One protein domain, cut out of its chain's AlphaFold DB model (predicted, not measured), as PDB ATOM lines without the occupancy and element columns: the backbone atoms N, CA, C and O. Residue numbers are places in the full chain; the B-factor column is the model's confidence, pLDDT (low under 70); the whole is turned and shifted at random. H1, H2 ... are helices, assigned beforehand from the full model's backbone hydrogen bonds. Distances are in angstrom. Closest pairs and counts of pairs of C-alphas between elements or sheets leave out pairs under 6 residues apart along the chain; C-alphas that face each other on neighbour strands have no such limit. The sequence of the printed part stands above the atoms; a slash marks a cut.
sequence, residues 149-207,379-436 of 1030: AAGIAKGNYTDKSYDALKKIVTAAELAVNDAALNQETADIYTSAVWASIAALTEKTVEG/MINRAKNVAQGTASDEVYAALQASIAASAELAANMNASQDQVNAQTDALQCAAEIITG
ATOM      1  N   ALA A 149      90.190 138.980  91.298       93.81
ATOM      2  CA  ALA A 149      90.911 138.189  90.299       93.81
ATOM      3  C   ALA A 149      92.231 137.600  90.837       93.81
ATOM      4  O   ALA A 149      92.574 136.452  90.538       93.81
ATOM      5  N   ALA A 150      92.964 138.352  91.665       87.38
ATOM      6  CA  ALA A 150      94.207 137.902  92.291       87.38
ATOM      7  C   ALA A 150      94.009 136.720  93.261       87.38
ATOM      8  O   ALA A 150      94.942 135.940  93.471       87.38
ATOM      9  N   GLY A 151      92.799 136.544  93.809       85.56
ATOM     10  CA  GLY A 151      92.424 135.380  94.615       85.56
ATOM     11  C   GLY A 151      92.269 134.075  93.819       85.56
ATOM     12  O   GLY A 151      92.249 132.996  94.416       85.56
ATOM     13  N   ILE A 152      92.182 134.137  92.484       90.06
ATOM     14  CA  ILE A 152      91.873 132.974  91.644       90.06
ATOM     15  C   ILE A 152      93.145 132.189  91.287       90.06
ATOM     16  O   ILE A 152      94.026 132.628  90.536       90.06
ATOM     17  N   ALA A 153      93.219 130.956  91.787       86.62
ATOM     18  CA  ALA A 153      94.251 129.994  91.417       86.62
ATOM     19  C   ALA A 153      93.892 129.259  90.114       86.62
ATOM     20  O   ALA A 153      92.754 128.835  89.934       86.62
ATOM     21  N   LYS A 154      94.887 129.026  89.243       83.50
ATOM     22  CA  LYS A 154      94.712 128.346  87.940       83.50
ATOM     23  C   LYS A 154      93.949 127.020  88.025       83.50
ATOM     24  O   LYS A 154      93.163 126.734  87.135       83.50
ATOM     25  N   GLY A 155      94.225 126.241  89.078       81.19
ATOM     26  CA  GLY A 155      93.635 124.941  89.434       81.19
ATOM     27  C   GLY A 155      92.707 124.310  88.394       81.19
ATOM     28  O   GLY A 155      93.154 123.525  87.556       81.19
ATOM     29  N   ASN A 156      91.425 124.661  88.483       83.19
ATOM     30  CA  ASN A 156      90.336 124.022  87.749       83.19
ATOM     31  C   ASN A 156      90.082 124.606  86.348       83.19
ATOM     32  O   ASN A 156      89.241 124.062  85.645       83.19
ATOM     33  N   TYR A 157      90.761 125.677  85.922       92.38
ATOM     34  CA  TYR A 157      90.415 126.447  84.715       92.38
ATOM     35  C   TYR A 157      91.336 126.168  83.524       92.38
ATOM     36  O   TYR A 157      92.500 125.796  83.708       92.38
ATOM     37  N   THR A 158      90.841 126.330  82.289       92.44
ATOM     38  CA  THR A 158      91.644 126.071  81.085       92.44
ATOM     39  C   THR A 158      92.861 126.984  81.010       92.44
ATOM     40  O   THR A 158      92.880 128.114  81.501       92.44
ATOM     41  N   ASP A 159      93.914 126.476  80.373       94.25
ATOM     42  CA  ASP A 159      95.194 127.169  80.312       94.25
ATOM     43  C   ASP A 159      95.113 128.513  79.568       94.25
ATOM     44  O   ASP A 159      95.895 129.403  79.895       94.25
ATOM     45  N   LYS A 160      94.158 128.683  78.638       96.25
ATOM     46  CA  LYS A 160      93.944 129.944  77.910       96.25
ATOM     47  C   LYS A 160      93.010 130.917  78.624       96.25
ATOM     48  O   LYS A 160      93.355 132.088  78.713       96.25
ATOM     49  N   SER A 161      91.873 130.460  79.159       96.31
ATOM     50  CA  SER A 161      90.947 131.351  79.884       96.31
ATOM     51  C   SER A 161      91.612 131.966  81.125       96.31
ATOM     52  O   SER A 161      91.459 133.157  81.391       96.31
ATOM     53  N   TYR A 162      92.469 131.201  81.813       96.56
ATOM     54  CA  TYR A 162      93.279 131.729  82.910       96.56
ATOM     55  C   TYR A 162      94.406 132.682  82.460       96.56
ATOM     56  O   TYR A 162      94.716 133.625  83.186       96.56
ATOM     57  N   ASP A 163      95.026 132.473  81.289       96.69
ATOM     58  CA  ASP A 163      96.033 133.416  80.763       96.69
ATOM     59  C   ASP A 163      95.384 134.732  80.305       96.69
ATOM     60  O   ASP A 163      95.907 135.800  80.611       96.69
ATOM     61  N   ALA A 164      94.197 134.679  79.688       97.56
ATOM     62  CA  ALA A 164      93.402 135.864  79.360       97.56
ATOM     63  C   ALA A 164      93.125 136.717  80.610       97.56
ATOM     64  O   ALA A 164      93.523 137.884  80.651       97.56
ATOM     65  N   LEU A 165      92.570 136.116  81.674       97.31
ATOM     66  CA  LEU A 165      92.374 136.810  82.952       97.31
ATOM     67  C   LEU A 165      93.693 137.368  83.511       97.31
ATOM     68  O   LEU A 165      93.739 138.523  83.925       97.31
ATOM     69  N   LYS A 166      94.784 136.587  83.494       96.88
ATOM     70  CA  LYS A 166      96.103 137.049  83.960       96.88
ATOM     71  C   LYS A 166      96.574 138.304  83.230       96.88
ATOM     72  O   LYS A 166      97.045 139.232  83.882       96.88
ATOM     73  N   LYS A 167      96.457 138.342  81.901       97.50
ATOM     74  CA  LYS A 167      96.897 139.484  81.090       97.50
ATOM     75  C   LYS A 167      96.008 140.709  81.288       97.50
ATOM     76  O   LYS A 167      96.542 141.804  81.437       97.50
ATOM     77  N   ILE A 168      94.689 140.518  81.350       97.81
ATOM     78  CA  ILE A 168      93.718 141.585  81.635       97.81
ATOM     79  C   ILE A 168      93.997 142.215  83.006       97.81
ATOM     80  O   ILE A 168      94.055 143.438  83.110       97.81
ATOM     81  N   VAL A 169      94.271 141.402  84.034       96.69
ATOM     82  CA  VAL A 169      94.659 141.896  85.366       96.69
ATOM     83  C   VAL A 169      95.973 142.673  85.318       96.69
ATOM     84  O   VAL A 169      96.015 143.775  85.843       96.69
ATOM     85  N   THR A 170      97.020 142.184  84.644       95.62
ATOM     86  CA  THR A 170      98.286 142.936  84.527       95.62
ATOM     87  C   THR A 170      98.122 144.264  83.774       95.62
ATOM     88  O   THR A 170      98.728 145.262  84.159       95.62
ATOM     89  N   ALA A 171      97.275 144.318  82.743       95.38
ATOM     90  CA  ALA A 171      96.946 145.569  82.058       95.38
ATOM     91  C   ALA A 171      96.182 146.544  82.982       95.38
ATOM     92  O   ALA A 171      96.512 147.729  83.042       95.38
ATOM     93  N   ALA A 172      95.227 146.037  83.768       95.62
ATOM     94  CA  ALA A 172      94.486 146.810  84.764       95.62
ATOM     95  C   ALA A 172      95.376 147.303  85.928       95.62
ATOM     96  O   ALA A 172      95.248 148.447  86.359       95.62
ATOM     97  N   GLU A 173      96.319 146.485  86.407       94.75
ATOM     98  CA  GLU A 173      97.321 146.855  87.418       94.75
ATOM     99  C   GLU A 173      98.213 148.007  86.932       94.75
ATOM    100  O   GLU A 173      98.498 148.931  87.698       94.75
ATOM    101  N   LEU A 174      98.625 148.001  85.657       92.44
ATOM    102  CA  LEU A 174      99.350 149.123  85.053       92.44
ATOM    103  C   LEU A 174      98.470 150.379  84.977       92.44
ATOM    104  O   LEU A 174      98.902 151.447  85.409       92.44
ATOM    105  N   ALA A 175      97.225 150.244  84.515       91.44
ATOM    106  CA  ALA A 175      96.277 151.350  84.395       91.44
ATOM    107  C   ALA A 175      95.972 152.028  85.746       91.44
ATOM    108  O   ALA A 175      96.009 153.254  85.837       91.44
ATOM    109  N   VAL A 176      95.751 151.259  86.823       90.75
ATOM    110  CA  VAL A 176      95.534 151.782  88.191       90.75
ATOM    111  C   VAL A 176      96.691 152.651  88.683       90.75
ATOM    112  O   VAL A 176      96.465 153.576  89.469       90.75
ATOM    113  N   ASN A 177      97.916 152.366  88.240       87.81
ATOM    114  CA  ASN A 177      99.115 153.111  88.616       87.81
ATOM    115  C   ASN A 177      99.400 154.319  87.702       87.81
ATOM    116  O   ASN A 177     100.259 155.133  88.042       87.81
ATOM    117  N   ASP A 178      98.675 154.486  86.592       88.19
ATOM    118  CA  ASP A 178      98.803 155.668  85.737       88.19
ATOM    119  C   ASP A 178      98.161 156.904  86.403       88.19
ATOM    120  O   ASP A 178      97.093 156.852  87.024       88.19
ATOM    121  N   ALA A 179      98.817 158.055  86.275       84.25
ATOM    122  CA  ALA A 179      98.266 159.346  86.665       84.25
ATOM    123  C   ALA A 179      97.240 159.872  85.640       84.25
ATOM    124  O   ALA A 179      96.372 160.655  86.013       84.25
ATOM    125  N   ALA A 180      97.306 159.424  84.380       85.88
ATOM    126  CA  ALA A 180      96.416 159.840  83.295       85.88
ATOM    127  C   ALA A 180      95.098 159.041  83.201       85.88
ATOM    128  O   ALA A 180      94.253 159.363  82.364       85.88
ATOM    129  N   LEU A 181      94.896 158.018  84.047       88.88
ATOM    130  CA  LEU A 181      93.677 157.202  84.051       88.88
ATOM    131  C   LEU A 181      92.435 158.050  84.378       88.88
ATOM    132  O   LEU A 181      92.264 158.490  85.519       88.88
ATOM    133  N   ASN A 182      91.559 158.226  83.389       89.06
ATOM    134  CA  ASN A 182      90.225 158.820  83.521       89.06
ATOM    135  C   ASN A 182      89.170 157.762  83.922       89.06
ATOM    136  O   ASN A 182      89.456 156.564  83.896       89.06
ATOM    137  N   GLN A 183      87.959 158.204  84.283       87.25
ATOM    138  CA  GLN A 183      86.909 157.315  84.799       87.25
ATOM    139  C   GLN A 183      86.396 156.313  83.757       87.25
ATOM    140  O   GLN A 183      86.403 155.122  84.026       87.25
ATOM    141  N   GLU A 184      86.057 156.767  82.549       85.12
ATOM    142  CA  GLU A 184      85.586 155.918  81.441       85.12
ATOM    143  C   GLU A 184      86.559 154.757  81.163       85.12
ATOM    144  O   GLU A 184      86.168 153.595  81.083       85.12
ATOM    145  N   THR A 185      87.862 155.048  81.131       88.06
ATOM    146  CA  THR A 185      88.906 154.025  80.969       88.06
ATOM    147  C   THR A 185      89.010 153.105  82.196       88.06
ATOM    148  O   THR A 185      89.195 151.899  82.036       88.06
ATOM    149  N   ALA A 186      88.872 153.631  83.420       89.00
ATOM    150  CA  ALA A 186      88.865 152.822  84.644       89.00
ATOM    151  C   ALA A 186      87.666 151.855  84.702       89.00
ATOM    152  O   ALA A 186      87.815 150.703  85.118       89.00
ATOM    153  N   ASP A 187      86.501 152.297  84.235       90.00
ATOM    154  CA  ASP A 187      85.262 151.523  84.206       90.00
ATOM    155  C   ASP A 187      85.327 150.421  83.130       90.00
ATOM    156  O   ASP A 187      84.956 149.273  83.397       90.00
ATOM    157  N   ILE A 188      85.911 150.712  81.956       91.62
ATOM    158  CA  ILE A 188      86.217 149.713  80.912       91.62
ATOM    159  C   ILE A 188      87.161 148.623  81.453       91.62
ATOM    160  O   ILE A 188      86.868 147.435  81.312       91.62
ATOM    161  N   TYR A 189      88.257 148.991  82.134       94.50
ATOM    162  CA  TYR A 189      89.144 148.005  82.774       94.50
ATOM    163  C   TYR A 189      88.433 147.200  83.875       94.50
ATOM    164  O   TYR A 189      88.691 146.003  84.018       94.50
ATOM    165  N   THR A 190      87.522 147.821  84.630       94.31
ATOM    166  CA  THR A 190      86.754 147.148  85.693       94.31
ATOM    167  C   THR A 190      85.845 146.075  85.096       94.31
ATOM    168  O   THR A 190      85.883 144.920  85.526       94.31
ATOM    169  N   SER A 191      85.096 146.429  84.049       94.44
ATOM    170  CA  SER A 191      84.260 145.502  83.281       94.44
ATOM    171  C   SER A 191      85.086 144.381  82.646       94.44
ATOM    172  O   SER A 191      84.713 143.215  82.753       94.44
ATOM    173  N   ALA A 192      86.253 144.697  82.072       96.00
ATOM    174  CA  ALA A 192      87.139 143.704  81.469       96.00
ATOM    175  C   ALA A 192      87.633 142.652  82.472       96.00
ATOM    176  O   ALA A 192      87.637 141.461  82.151       96.00
ATOM    177  N   VAL A 193      88.022 143.059  83.688       97.06
ATOM    178  CA  VAL A 193      88.440 142.120  84.742       97.06
ATOM    179  C   VAL A 193      87.266 141.236  85.176       97.06
ATOM    180  O   VAL A 193      87.419 140.016  85.207       97.06
ATOM    181  N   TRP A 194      86.085 141.807  85.438       95.94
ATOM    182  CA  TRP A 194      84.909 141.026  85.846       95.94
ATOM    183  C   TRP A 194      84.415 140.057  84.767       95.94
ATOM    184  O   TRP A 194      84.179 138.885  85.066       95.94
ATOM    185  N   ALA A 195      84.334 140.495  83.510       96.62
ATOM    186  CA  ALA A 195      83.982 139.627  82.390       96.62
ATOM    187  C   ALA A 195      85.021 138.506  82.204       96.62
ATOM    188  O   ALA A 195      84.659 137.351  81.995       96.62
ATOM    189  N   SER A 196      86.315 138.800  82.384       96.81
ATOM    190  CA  SER A 196      87.381 137.787  82.329       96.81
ATOM    191  C   SER A 196      87.335 136.781  83.486       96.81
ATOM    192  O   SER A 196      87.780 135.649  83.310       96.81
ATOM    193  N   ILE A 197      86.791 137.154  84.653       95.62
ATOM    194  CA  ILE A 197      86.481 136.209  85.741       95.62
ATOM    195  C   ILE A 197      85.293 135.321  85.338       95.62
ATOM    196  O   ILE A 197      85.360 134.105  85.506       95.62
ATOM    197  N   ALA A 198      84.225 135.900  84.780       95.38
ATOM    198  CA  ALA A 198      83.039 135.156  84.346       95.38
ATOM    199  C   ALA A 198      83.325 134.186  83.179       95.38
ATOM    200  O   ALA A 198      82.744 133.105  83.117       95.38
ATOM    201  N   ALA A 199      84.258 134.536  82.289       96.25
ATOM    202  CA  ALA A 199      84.696 133.715  81.159       96.25
ATOM    203  C   ALA A 199      85.641 132.550  81.535       96.25
ATOM    204  O   ALA A 199      86.043 131.773  80.660       96.25
ATOM    205  N   LEU A 200      86.020 132.401  82.813       94.88
ATOM    206  CA  LEU A 200      86.874 131.304  83.272       94.88
ATOM    207  C   LEU A 200      86.221 129.942  82.998       94.88
ATOM    208  O   LEU A 200      85.299 129.501  83.680       94.88
ATOM    209  N   THR A 201      86.747 129.246  81.995       90.81
ATOM    210  CA  THR A 201      86.224 127.952  81.553       90.81
ATOM    211  C   THR A 201      86.858 126.846  82.390       90.81
ATOM    212  O   THR A 201      88.083 126.774  82.483       90.81
ATOM    213  N   GLU A 202      86.065 125.968  83.004       86.56
ATOM    214  CA  GLU A 202      86.605 124.818  83.743       86.56
ATOM    215  C   GLU A 202      87.218 123.761  82.808       86.56
ATOM    216  O   GLU A 202      86.767 123.539  81.681       86.56
ATOM    217  N   LYS A 203      88.251 123.063  83.287       84.00
ATOM    218  CA  LYS A 203      88.830 121.893  82.624       84.00
ATOM    219  C   LYS A 203      87.845 120.732  82.686       84.00
ATOM    220  O   LYS A 203      87.312 120.412  83.746       84.00
ATOM    221  N   THR A 204      87.666 120.044  81.563       75.00
ATOM    222  CA  THR A 204      86.880 118.808  81.504       75.00
ATOM    223  C   THR A 204      87.413 117.780  82.503       75.00
ATOM    224  O   THR A 204      88.604 117.471  82.506       75.00
ATOM    225  N   VAL A 205      86.526 117.237  83.341       72.69
ATOM    226  CA  VAL A 205      86.872 116.187  84.307       72.69
ATOM    227  C   VAL A 205      87.243 114.908  83.556       72.69
ATOM    228  O   VAL A 205      86.420 114.344  82.835       72.69
ATOM    229  N   GLU A 206      88.480 114.449  83.733       66.69
ATOM    230  CA  GLU A 206      89.003 113.243  83.089       66.69
ATOM    231  C   GLU A 206      88.132 112.016  83.422       66.69
ATOM    232  O   GLU A 206      87.788 111.770  84.578       66.69
ATOM    233  N   GLY A 207      87.725 111.268  82.392       68.50
ATOM    234  CA  GLY A 207      86.829 110.113  82.524       68.50
ATOM    235  C   GLY A 207      85.328 110.430  82.634       68.50
ATOM    236  O   GLY A 207      84.524 109.498  82.595       68.50
ATOM    237  N   MET A 379      82.943 138.429  66.933       91.69
ATOM    238  CA  MET A 379      83.809 139.142  67.874       91.69
ATOM    239  C   MET A 379      85.273 138.729  67.701       91.69
ATOM    240  O   MET A 379      86.136 139.584  67.525       91.69
ATOM    241  N   ILE A 380      85.555 137.421  67.637       95.25
ATOM    242  CA  ILE A 380      86.889 136.871  67.340       95.25
ATOM    243  C   ILE A 380      87.451 137.439  66.029       95.25
ATOM    244  O   ILE A 380      88.645 137.731  65.948       95.25
ATOM    245  N   ASN A 381      86.625 137.594  64.993       92.50
ATOM    246  CA  ASN A 381      87.076 138.106  63.700       92.50
ATOM    247  C   ASN A 381      87.311 139.626  63.706       92.50
ATOM    248  O   ASN A 381      88.280 140.070  63.094       92.50
ATOM    249  N   ARG A 382      86.506 140.416  64.430       89.12
ATOM    250  CA  ARG A 382      86.746 141.861  64.603       89.12
ATOM    251  C   ARG A 382      87.957 142.131  65.497       89.12
ATOM    252  O   ARG A 382      88.841 142.884  65.099       89.12
ATOM    253  N   ALA A 383      88.065 141.440  66.631       94.00
ATOM    254  CA  ALA A 383      89.181 141.545  67.570       94.00
ATOM    255  C   ALA A 383      90.547 141.242  66.919       94.00
ATOM    256  O   ALA A 383      91.515 141.956  67.163       94.00
ATOM    257  N   LYS A 384      90.627 140.248  66.019       94.69
ATOM    258  CA  LYS A 384      91.845 139.954  65.228       94.69
ATOM    259  C   LYS A 384      92.305 141.100  64.318       94.69
ATOM    260  O   LYS A 384      93.472 141.116  63.939       94.69
ATOM    261  N   ASN A 385      91.408 142.013  63.945       91.69
ATOM    262  CA  ASN A 385      91.707 143.158  63.082       91.69
ATOM    263  C   ASN A 385      92.031 144.441  63.876       91.69
ATOM    264  O   ASN A 385      92.376 145.454  63.269       91.69
ATOM    265  N   VAL A 386      91.946 144.415  65.212       92.19
ATOM    266  CA  VAL A 386      92.363 145.535  66.066       92.19
ATOM    267  C   VAL A 386      93.886 145.652  66.022       92.19
ATOM    268  O   VAL A 386      94.609 144.769  66.480       92.19
ATOM    269  N   ALA A 387      94.385 146.757  65.473       90.12
ATOM    270  CA  ALA A 387      95.805 147.081  65.509       90.12
ATOM    271  C   ALA A 387      96.209 147.608  66.896       90.12
ATOM    272  O   ALA A 387      95.461 148.362  67.512       90.12
ATOM    273  N   GLN A 388      97.426 147.286  67.349       91.38
ATOM    274  CA  GLN A 388      97.975 147.751  68.633       91.38
ATOM    275  C   GLN A 388      97.950 149.284  68.795       91.38
ATOM    276  O   GLN A 388      97.746 149.787  69.898       91.38
ATOM    277  N   GLY A 389      98.141 150.039  67.705       90.50
ATOM    278  CA  GLY A 389      98.055 151.501  67.717       90.50
ATOM    279  C   GLY A 389      99.054 152.135  68.690       90.50
ATOM    280  O   GLY A 389     100.262 152.051  68.481       90.50
ATOM    281  N   THR A 390      98.537 152.780  69.737       88.62
ATOM    282  CA  THR A 390      99.312 153.385  70.835       88.62
ATOM    283  C   THR A 390      99.197 152.624  72.162       88.62
ATOM    284  O   THR A 390      99.686 153.117  73.176       88.62
ATOM    285  N   ALA A 391      98.547 151.455  72.188       90.62
ATOM    286  CA  ALA A 391      98.426 150.630  73.390       90.62
ATOM    287  C   ALA A 391      99.753 149.926  73.739       90.62
ATOM    288  O   ALA A 391     100.548 149.595  72.852       90.62
ATOM    289  N   SER A 392      99.990 149.679  75.033       92.44
ATOM    290  CA  SER A 392     101.208 148.995  75.486       92.44
ATOM    291  C   SER A 392     101.242 147.525  75.052       92.44
ATOM    292  O   SER A 392     100.215 146.933  74.707       92.44
ATOM    293  N   ASP A 393     102.430 146.921  75.094       93.94
ATOM    294  CA  ASP A 393     102.615 145.510  74.750       93.94
ATOM    295  C   ASP A 393     101.823 144.583  75.695       93.94
ATOM    296  O   ASP A 393     101.320 143.548  75.264       93.94
ATOM    297  N   GLU A 394     101.651 144.959  76.966       93.94
ATOM    298  CA  GLU A 394     100.844 144.222  77.946       93.94
ATOM    299  C   GLU A 394      99.347 144.301  77.634       93.94
ATOM    300  O   GLU A 394      98.657 143.282  77.679       93.94
ATOM    301  N   VAL A 395      98.859 145.491  77.268       94.38
ATOM    302  CA  VAL A 395      97.464 145.713  76.867       94.38
ATOM    303  C   VAL A 395      97.144 144.932  75.589       94.38
ATOM    304  O   VAL A 395      96.147 144.212  75.527       94.38
ATOM    305  N   TYR A 396      98.018 144.992  74.580       96.56
ATOM    306  CA  TYR A 396      97.832 144.222  73.350       96.56
ATOM    307  C   TYR A 396      97.950 142.708  73.593       96.56
ATOM    308  O   TYR A 396      97.166 141.932  73.043       96.56
ATOM    309  N   ALA A 397      98.851 142.269  74.480       96.81
ATOM    310  CA  ALA A 397      98.931 140.871  74.901       96.81
ATOM    311  C   ALA A 397      97.665 140.389  75.635       96.81
ATOM    312  O   ALA A 397      97.331 139.210  75.518       96.81
ATOM    313  N   ALA A 398      96.947 141.267  76.345       97.12
ATOM    314  CA  ALA A 398      95.657 140.938  76.948       97.12
ATOM    315  C   ALA A 398      94.588 140.646  75.892       97.12
ATOM    316  O   ALA A 398      93.964 139.586  75.948       97.12
ATOM    317  N   LEU A 399      94.461 141.493  74.865       97.75
ATOM    318  CA  LEU A 399      93.566 141.211  73.741       97.75
ATOM    319  C   LEU A 399      93.934 139.894  73.032       97.75
ATOM    320  O   LEU A 399      93.057 139.070  72.778       97.75
ATOM    321  N   GLN A 400      95.218 139.648  72.754       98.19
ATOM    322  CA  GLN A 400      95.647 138.405  72.094       98.19
ATOM    323  C   GLN A 400      95.357 137.150  72.939       98.19
ATOM    324  O   GLN A 400      94.957 136.121  72.386       98.19
ATOM    325  N   ALA A 401      95.500 137.223  74.266       97.94
ATOM    326  CA  ALA A 401      95.145 136.125  75.164       97.94
ATOM    327  C   ALA A 401      93.623 135.886  75.212       97.94
ATOM    328  O   ALA A 401      93.188 134.739  75.093       97.94
ATOM    329  N   SER A 402      92.809 136.948  75.271       97.94
ATOM    330  CA  SER A 402      91.345 136.840  75.180       97.94
ATOM    331  C   SER A 402      90.886 136.249  73.843       97.94
ATOM    332  O   SER A 402      90.068 135.333  73.841       97.94
ATOM    333  N   ILE A 403      91.471 136.657  72.704       98.00
ATOM    334  CA  ILE A 403      91.199 136.040  71.388       98.00
ATOM    335  C   ILE A 403      91.508 134.534  71.415       98.00
ATOM    336  O   ILE A 403      90.750 133.731  70.864       98.00
ATOM    337  N   ALA A 404      92.612 134.134  72.054       97.69
ATOM    338  CA  ALA A 404      93.017 132.736  72.147       97.69
ATOM    339  C   ALA A 404      92.076 131.900  73.040       97.69
ATOM    340  O   ALA A 404      91.807 130.743  72.706       97.69
ATOM    341  N   ALA A 405      91.549 132.476  74.127       97.44
ATOM    342  CA  ALA A 405      90.533 131.857  74.980       97.44
ATOM    343  C   ALA A 405      89.176 131.734  74.260       97.44
ATOM    344  O   ALA A 405      88.626 130.635  74.167       97.44
ATOM    345  N   SER A 406      88.693 132.805  73.623       97.56
ATOM    346  CA  SER A 406      87.471 132.782  72.808       97.56
ATOM    347  C   SER A 406      87.534 131.748  71.680       97.56
ATOM    348  O   SER A 406      86.561 131.031  71.451       97.56
ATOM    349  N   ALA A 407      88.681 131.601  71.009       97.31
ATOM    350  CA  ALA A 407      88.873 130.583  69.973       97.31
ATOM    351  C   ALA A 407      88.881 129.138  70.519       97.31
ATOM    352  O   ALA A 407      88.496 128.213  69.804       97.31
ATOM    353  N   GLU A 408      89.294 128.926  71.774       95.56
ATOM    354  CA  GLU A 408      89.195 127.630  72.459       95.56
ATOM    355  C   GLU A 408      87.744 127.284  72.802       95.56
ATOM    356  O   GLU A 408      87.294 126.176  72.504       95.56
ATOM    357  N   LEU A 409      86.984 128.237  73.347       94.44
ATOM    358  CA  LEU A 409      85.583 128.009  73.691       94.44
ATOM    359  C   LEU A 409      84.687 127.857  72.450       94.44
ATOM    360  O   LEU A 409      83.806 126.998  72.429       94.44
ATOM    361  N   ALA A 410      84.943 128.620  71.383       93.75
ATOM    362  CA  ALA A 410      84.239 128.458  70.111       93.75
ATOM    363  C   ALA A 410      84.392 127.022  69.564       93.75
ATOM    364  O   ALA A 410      83.402 126.409  69.155       93.75
ATOM    365  N   ALA A 411      85.601 126.454  69.645       92.12
ATOM    366  CA  ALA A 411      85.893 125.077  69.243       92.12
ATOM    367  C   ALA A 411      85.350 124.004  70.213       92.12
ATOM    368  O   ALA A 411      85.154 122.859  69.804       92.12
ATOM    369  N   ASN A 412      85.078 124.340  71.479       89.62
ATOM    370  CA  ASN A 412      84.524 123.401  72.455       89.62
ATOM    371  C   ASN A 412      83.063 123.046  72.118       89.62
ATOM    372  O   ASN A 412      82.149 123.843  72.334       89.62
ATOM    373  N   MET A 413      82.827 121.823  71.638       88.50
ATOM    374  CA  MET A 413      81.490 121.290  71.324       88.50
ATOM    375  C   MET A 413      80.549 121.215  72.539       88.50
ATOM    376  O   MET A 413      79.351 121.045  72.362       88.50
ATOM    377  N   ASN A 414      81.068 121.348  73.762       87.44
ATOM    378  CA  ASN A 414      80.325 121.214  75.016       87.44
ATOM    379  C   ASN A 414      80.272 122.527  75.824       87.44
ATOM    380  O   ASN A 414      80.063 122.494  77.034       87.44
ATOM    381  N   ALA A 415      80.496 123.677  75.179       89.25
ATOM    382  CA  ALA A 415      80.333 124.993  75.802       89.25
ATOM    383  C   ALA A 415      78.842 125.335  75.986       89.25
ATOM    384  O   ALA A 415      78.067 125.210  75.032       89.25
ATOM    385  N   SER A 416      78.437 125.788  77.177       88.81
ATOM    386  CA  SER A 416      77.077 126.304  77.401       88.81
ATOM    387  C   SER A 416      76.901 127.704  76.803       88.81
ATOM    388  O   SER A 416      77.885 128.401  76.542       88.81
ATOM    389  N   GLN A 417      75.653 128.146  76.613       88.94
ATOM    390  CA  GLN A 417      75.397 129.504  76.122       88.94
ATOM    391  C   GLN A 417      75.938 130.569  77.088       88.94
ATOM    392  O   GLN A 417      76.555 131.526  76.640       88.94
ATOM    393  N   ASP A 418      75.804 130.364  78.402       88.06
ATOM    394  CA  ASP A 418      76.317 131.296  79.416       88.06
ATOM    395  C   ASP A 418      77.839 131.479  79.313       88.06
ATOM    396  O   ASP A 418      78.341 132.598  79.401       88.06
ATOM    397  N   GLN A 419      78.577 130.390  79.055       92.00
ATOM    398  CA  GLN A 419      80.021 130.446  78.813       92.00
ATOM    399  C   GLN A 419      80.339 131.210  77.523       92.00
ATOM    400  O   GLN A 419      81.252 132.034  77.506       92.00
ATOM    401  N   VAL A 420      79.597 130.946  76.440       93.56
ATOM    402  CA  VAL A 420      79.788 131.615  75.141       93.56
ATOM    403  C   VAL A 420      79.502 133.115  75.242       93.56
ATOM    404  O   VAL A 420      80.259 133.909  74.684       93.56
ATOM    405  N   ASN A 421      78.476 133.506  76.000       91.38
ATOM    406  CA  ASN A 421      78.131 134.899  76.266       91.38
ATOM    407  C   ASN A 421      79.234 135.578  77.096       91.38
ATOM    408  O   ASN A 421      79.873 136.498  76.597       91.38
ATOM    409  N   ALA A 422      79.580 135.045  78.275       93.19
ATOM    410  CA  ALA A 422      80.615 135.632  79.137       93.19
ATOM    411  C   ALA A 422      81.988 135.754  78.441       93.19
ATOM    412  O   ALA A 422      82.711 136.732  78.626       93.19
ATOM    413  N   GLN A 423      82.351 134.786  77.591       97.31
ATOM    414  CA  GLN A 423      83.583 134.824  76.794       97.31
ATOM    415  C   GLN A 423      83.497 135.763  75.572       97.31
ATOM    416  O   GLN A 423      84.541 136.158  75.037       97.31
ATOM    417  N   THR A 424      82.288 136.132  75.135       94.88
ATOM    418  CA  THR A 424      82.051 137.225  74.177       94.88
ATOM    419  C   THR A 424      82.250 138.568  74.872       94.88
ATOM    420  O   THR A 424      83.036 139.373  74.379       94.88
ATOM    421  N   ASP A 425      81.654 138.761  76.050       93.19
ATOM    422  CA  ASP A 425      81.777 139.981  76.860       93.19
ATOM    423  C   ASP A 425      83.239 140.244  77.260       93.19
ATOM    424  O   ASP A 425      83.765 141.341  77.076       93.19
ATOM    425  N   ALA A 426      83.955 139.207  77.710       95.69
ATOM    426  CA  ALA A 426      85.374 139.307  78.054       95.69
ATOM    427  C   ALA A 426      86.253 139.704  76.857       95.69
ATOM    428  O   ALA A 426      87.240 140.421  77.025       95.69
ATOM    429  N   LEU A 427      85.905 139.260  75.644       96.94
ATOM    430  CA  LEU A 427      86.616 139.646  74.427       96.94
ATOM    431  C   LEU A 427      86.223 141.051  73.947       96.94
ATOM    432  O   LEU A 427      87.089 141.783  73.467       96.94
ATOM    433  N   GLN A 428      84.955 141.434  74.115       94.44
ATOM    434  CA  GLN A 428      84.453 142.780  73.854       94.44
ATOM    435  C   GLN A 428      85.228 143.793  74.704       94.44
ATOM    436  O   GLN A 428      85.966 144.611  74.154       94.44
ATOM    437  N   CYS A 429      85.188 143.665  76.032       92.75
ATOM    438  CA  CYS A 429      85.906 144.571  76.928       92.75
ATOM    439  C   CYS A 429      87.432 144.549  76.692       92.75
ATOM    440  O   CYS A 429      88.076 145.595  76.747       92.75
ATOM    441  N   ALA A 430      88.026 143.391  76.368       95.50
ATOM    442  CA  ALA A 430      89.452 143.299  76.037       95.50
ATOM    443  C   ALA A 430      89.845 144.082  74.770       95.50
ATOM    444  O   ALA A 430      90.961 144.597  74.689       95.50
ATOM    445  N   ALA A 431      88.955 144.168  73.777       93.81
ATOM    446  CA  ALA A 431      89.177 144.975  72.580       93.81
ATOM    447  C   ALA A 431      88.902 146.465  72.839       93.81
ATOM    448  O   ALA A 431      89.644 147.323  72.364       93.81
ATOM    449  N   GLU A 432      87.881 146.755  73.643       91.62
ATOM    450  CA  GLU A 432      87.437 148.098  74.017       91.62
ATOM    451  C   GLU A 432      88.493 148.901  74.781       91.62
ATOM    452  O   GLU A 432      88.646 150.093  74.522       91.62
ATOM    453  N   ILE A 433      89.309 148.242  75.615       91.88
ATOM    454  CA  ILE A 433      90.506 148.843  76.238       91.88
ATOM    455  C   ILE A 433      91.439 149.492  75.189       91.88
ATOM    456  O   ILE A 433      92.110 150.480  75.486       91.88
ATOM    457  N   ILE A 434      91.510 148.944  73.969       92.62
ATOM    458  CA  ILE A 434      92.414 149.409  72.902       92.62
ATOM    459  C   ILE A 434      91.716 150.385  71.952       92.62
ATOM    460  O   ILE A 434      92.332 151.346  71.490       92.62
ATOM    461  N   THR A 435      90.447 150.140  71.630       88.12
ATOM    462  CA  THR A 435      89.687 150.931  70.649       88.12
ATOM    463  C   THR A 435      88.971 152.137  71.252       88.12
ATOM    464  O   THR A 435      88.575 153.027  70.497       88.12
ATOM    465  N   GLY A 436      88.760 152.157  72.574       83.50
ATOM    466  CA  GLY A 436      87.874 153.106  73.256       83.50
ATOM    467  C   GLY A 436      86.416 153.003  72.794       83.50
ATOM    468  O   GLY A 436      85.699 154.000  72.830       83.50
TER     469      GLY A 436
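Overview. This is residues 149 to 207 and 379 to 436 of the 1030 residues of the protein "Heme uptake protein IsdC" of Robinsoniella peoriensis (UniProt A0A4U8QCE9). Four long helices stand side by side as a bundle made of two helical hairpins, H1 with H2 and H4 with H5, each helix touching two of the other three in a ring; the short helix H3 packs on H4 and H5, on the side away from H1 and H2. The turn at residues 177 to 183, of which 177 belongs to H1 and 183 to H2, sticks out at one end. The printed part has 117 residues, with five named helices in the order H1 to H5 and no named strand, and its class is all helix. It is compact, with a radius of gyration of the C-alphas of 13.8 A, and elongated in outline, with spans of 50 by 31 by 22 A.

Arrangement. H1, residues 159 to 177, and H2, residues 183 to 198, form a helical hairpin, opposite ways at a shallow tilt of 22 degrees; their closest C-alphas are those of Leu 165 and Ser 196, 5.1 A apart. H3, residues 379 to 383, touches H4, residues 393 to 411, which meets it with residues 399 to 407 alone; the closest C-alphas are those of Ile 380 and Ile 403, 6.0 A apart. H5, residues 417 to 435, touches H3 with residues 424 to 431 alone, closest at the C-alphas of Ala 383 and Ala 431, 6.1 A apart. H4 and H5 form the second helical hairpin, opposite ways at a shallow tilt of 23 degrees, with the C-alphas of Leu 399 and Ala 430 closest at 5.2 A. H1 touches H4, opposite ways at a shallow tilt of 27 degrees, with the C-alphas of Ala 164 and Ala 401 closest at 4.6 A. H2 touches H5, opposite ways at a shallow tilt of 30 degrees, with the C-alphas of Ala 195 and Ala 426 closest at 4.6 A. H2 and H4 are only just apart, closest at 8.2 A. Every O i to N i+4 pair is within hydrogen-bond range in H2, H3 and H4; in H1 and in H5 it is 14 of 15.

Along the chain. H1 begins with C-alpha 159 at (95.194, 127.169, 80.312) and is 27.5 A long from first to last C-alpha. H2 measures 22.5 A, H4 27.0 A and H5 26.3 A, while H3 has five residues. H4 begins with C-alpha 393 at (102.615, 145.510, 74.750), and H5 ends with C-alpha 435 at (89.687, 150.931, 70.649).

Size, cuts and confidence. The C-alphas farthest apart, those of Ala 179 and Gly 207, are 50.7 A from each other. Residues 208 to 378 are not printed, and C-alphas 207 and 379 are 32.7 A apart across this cut. Of the links that are printed whole, H1 to H2 and H4 to H5 are tight and H3 to H4 is short. The mean pLDDT of the printed part is 91.9, and residues 206 to 207 are under 70.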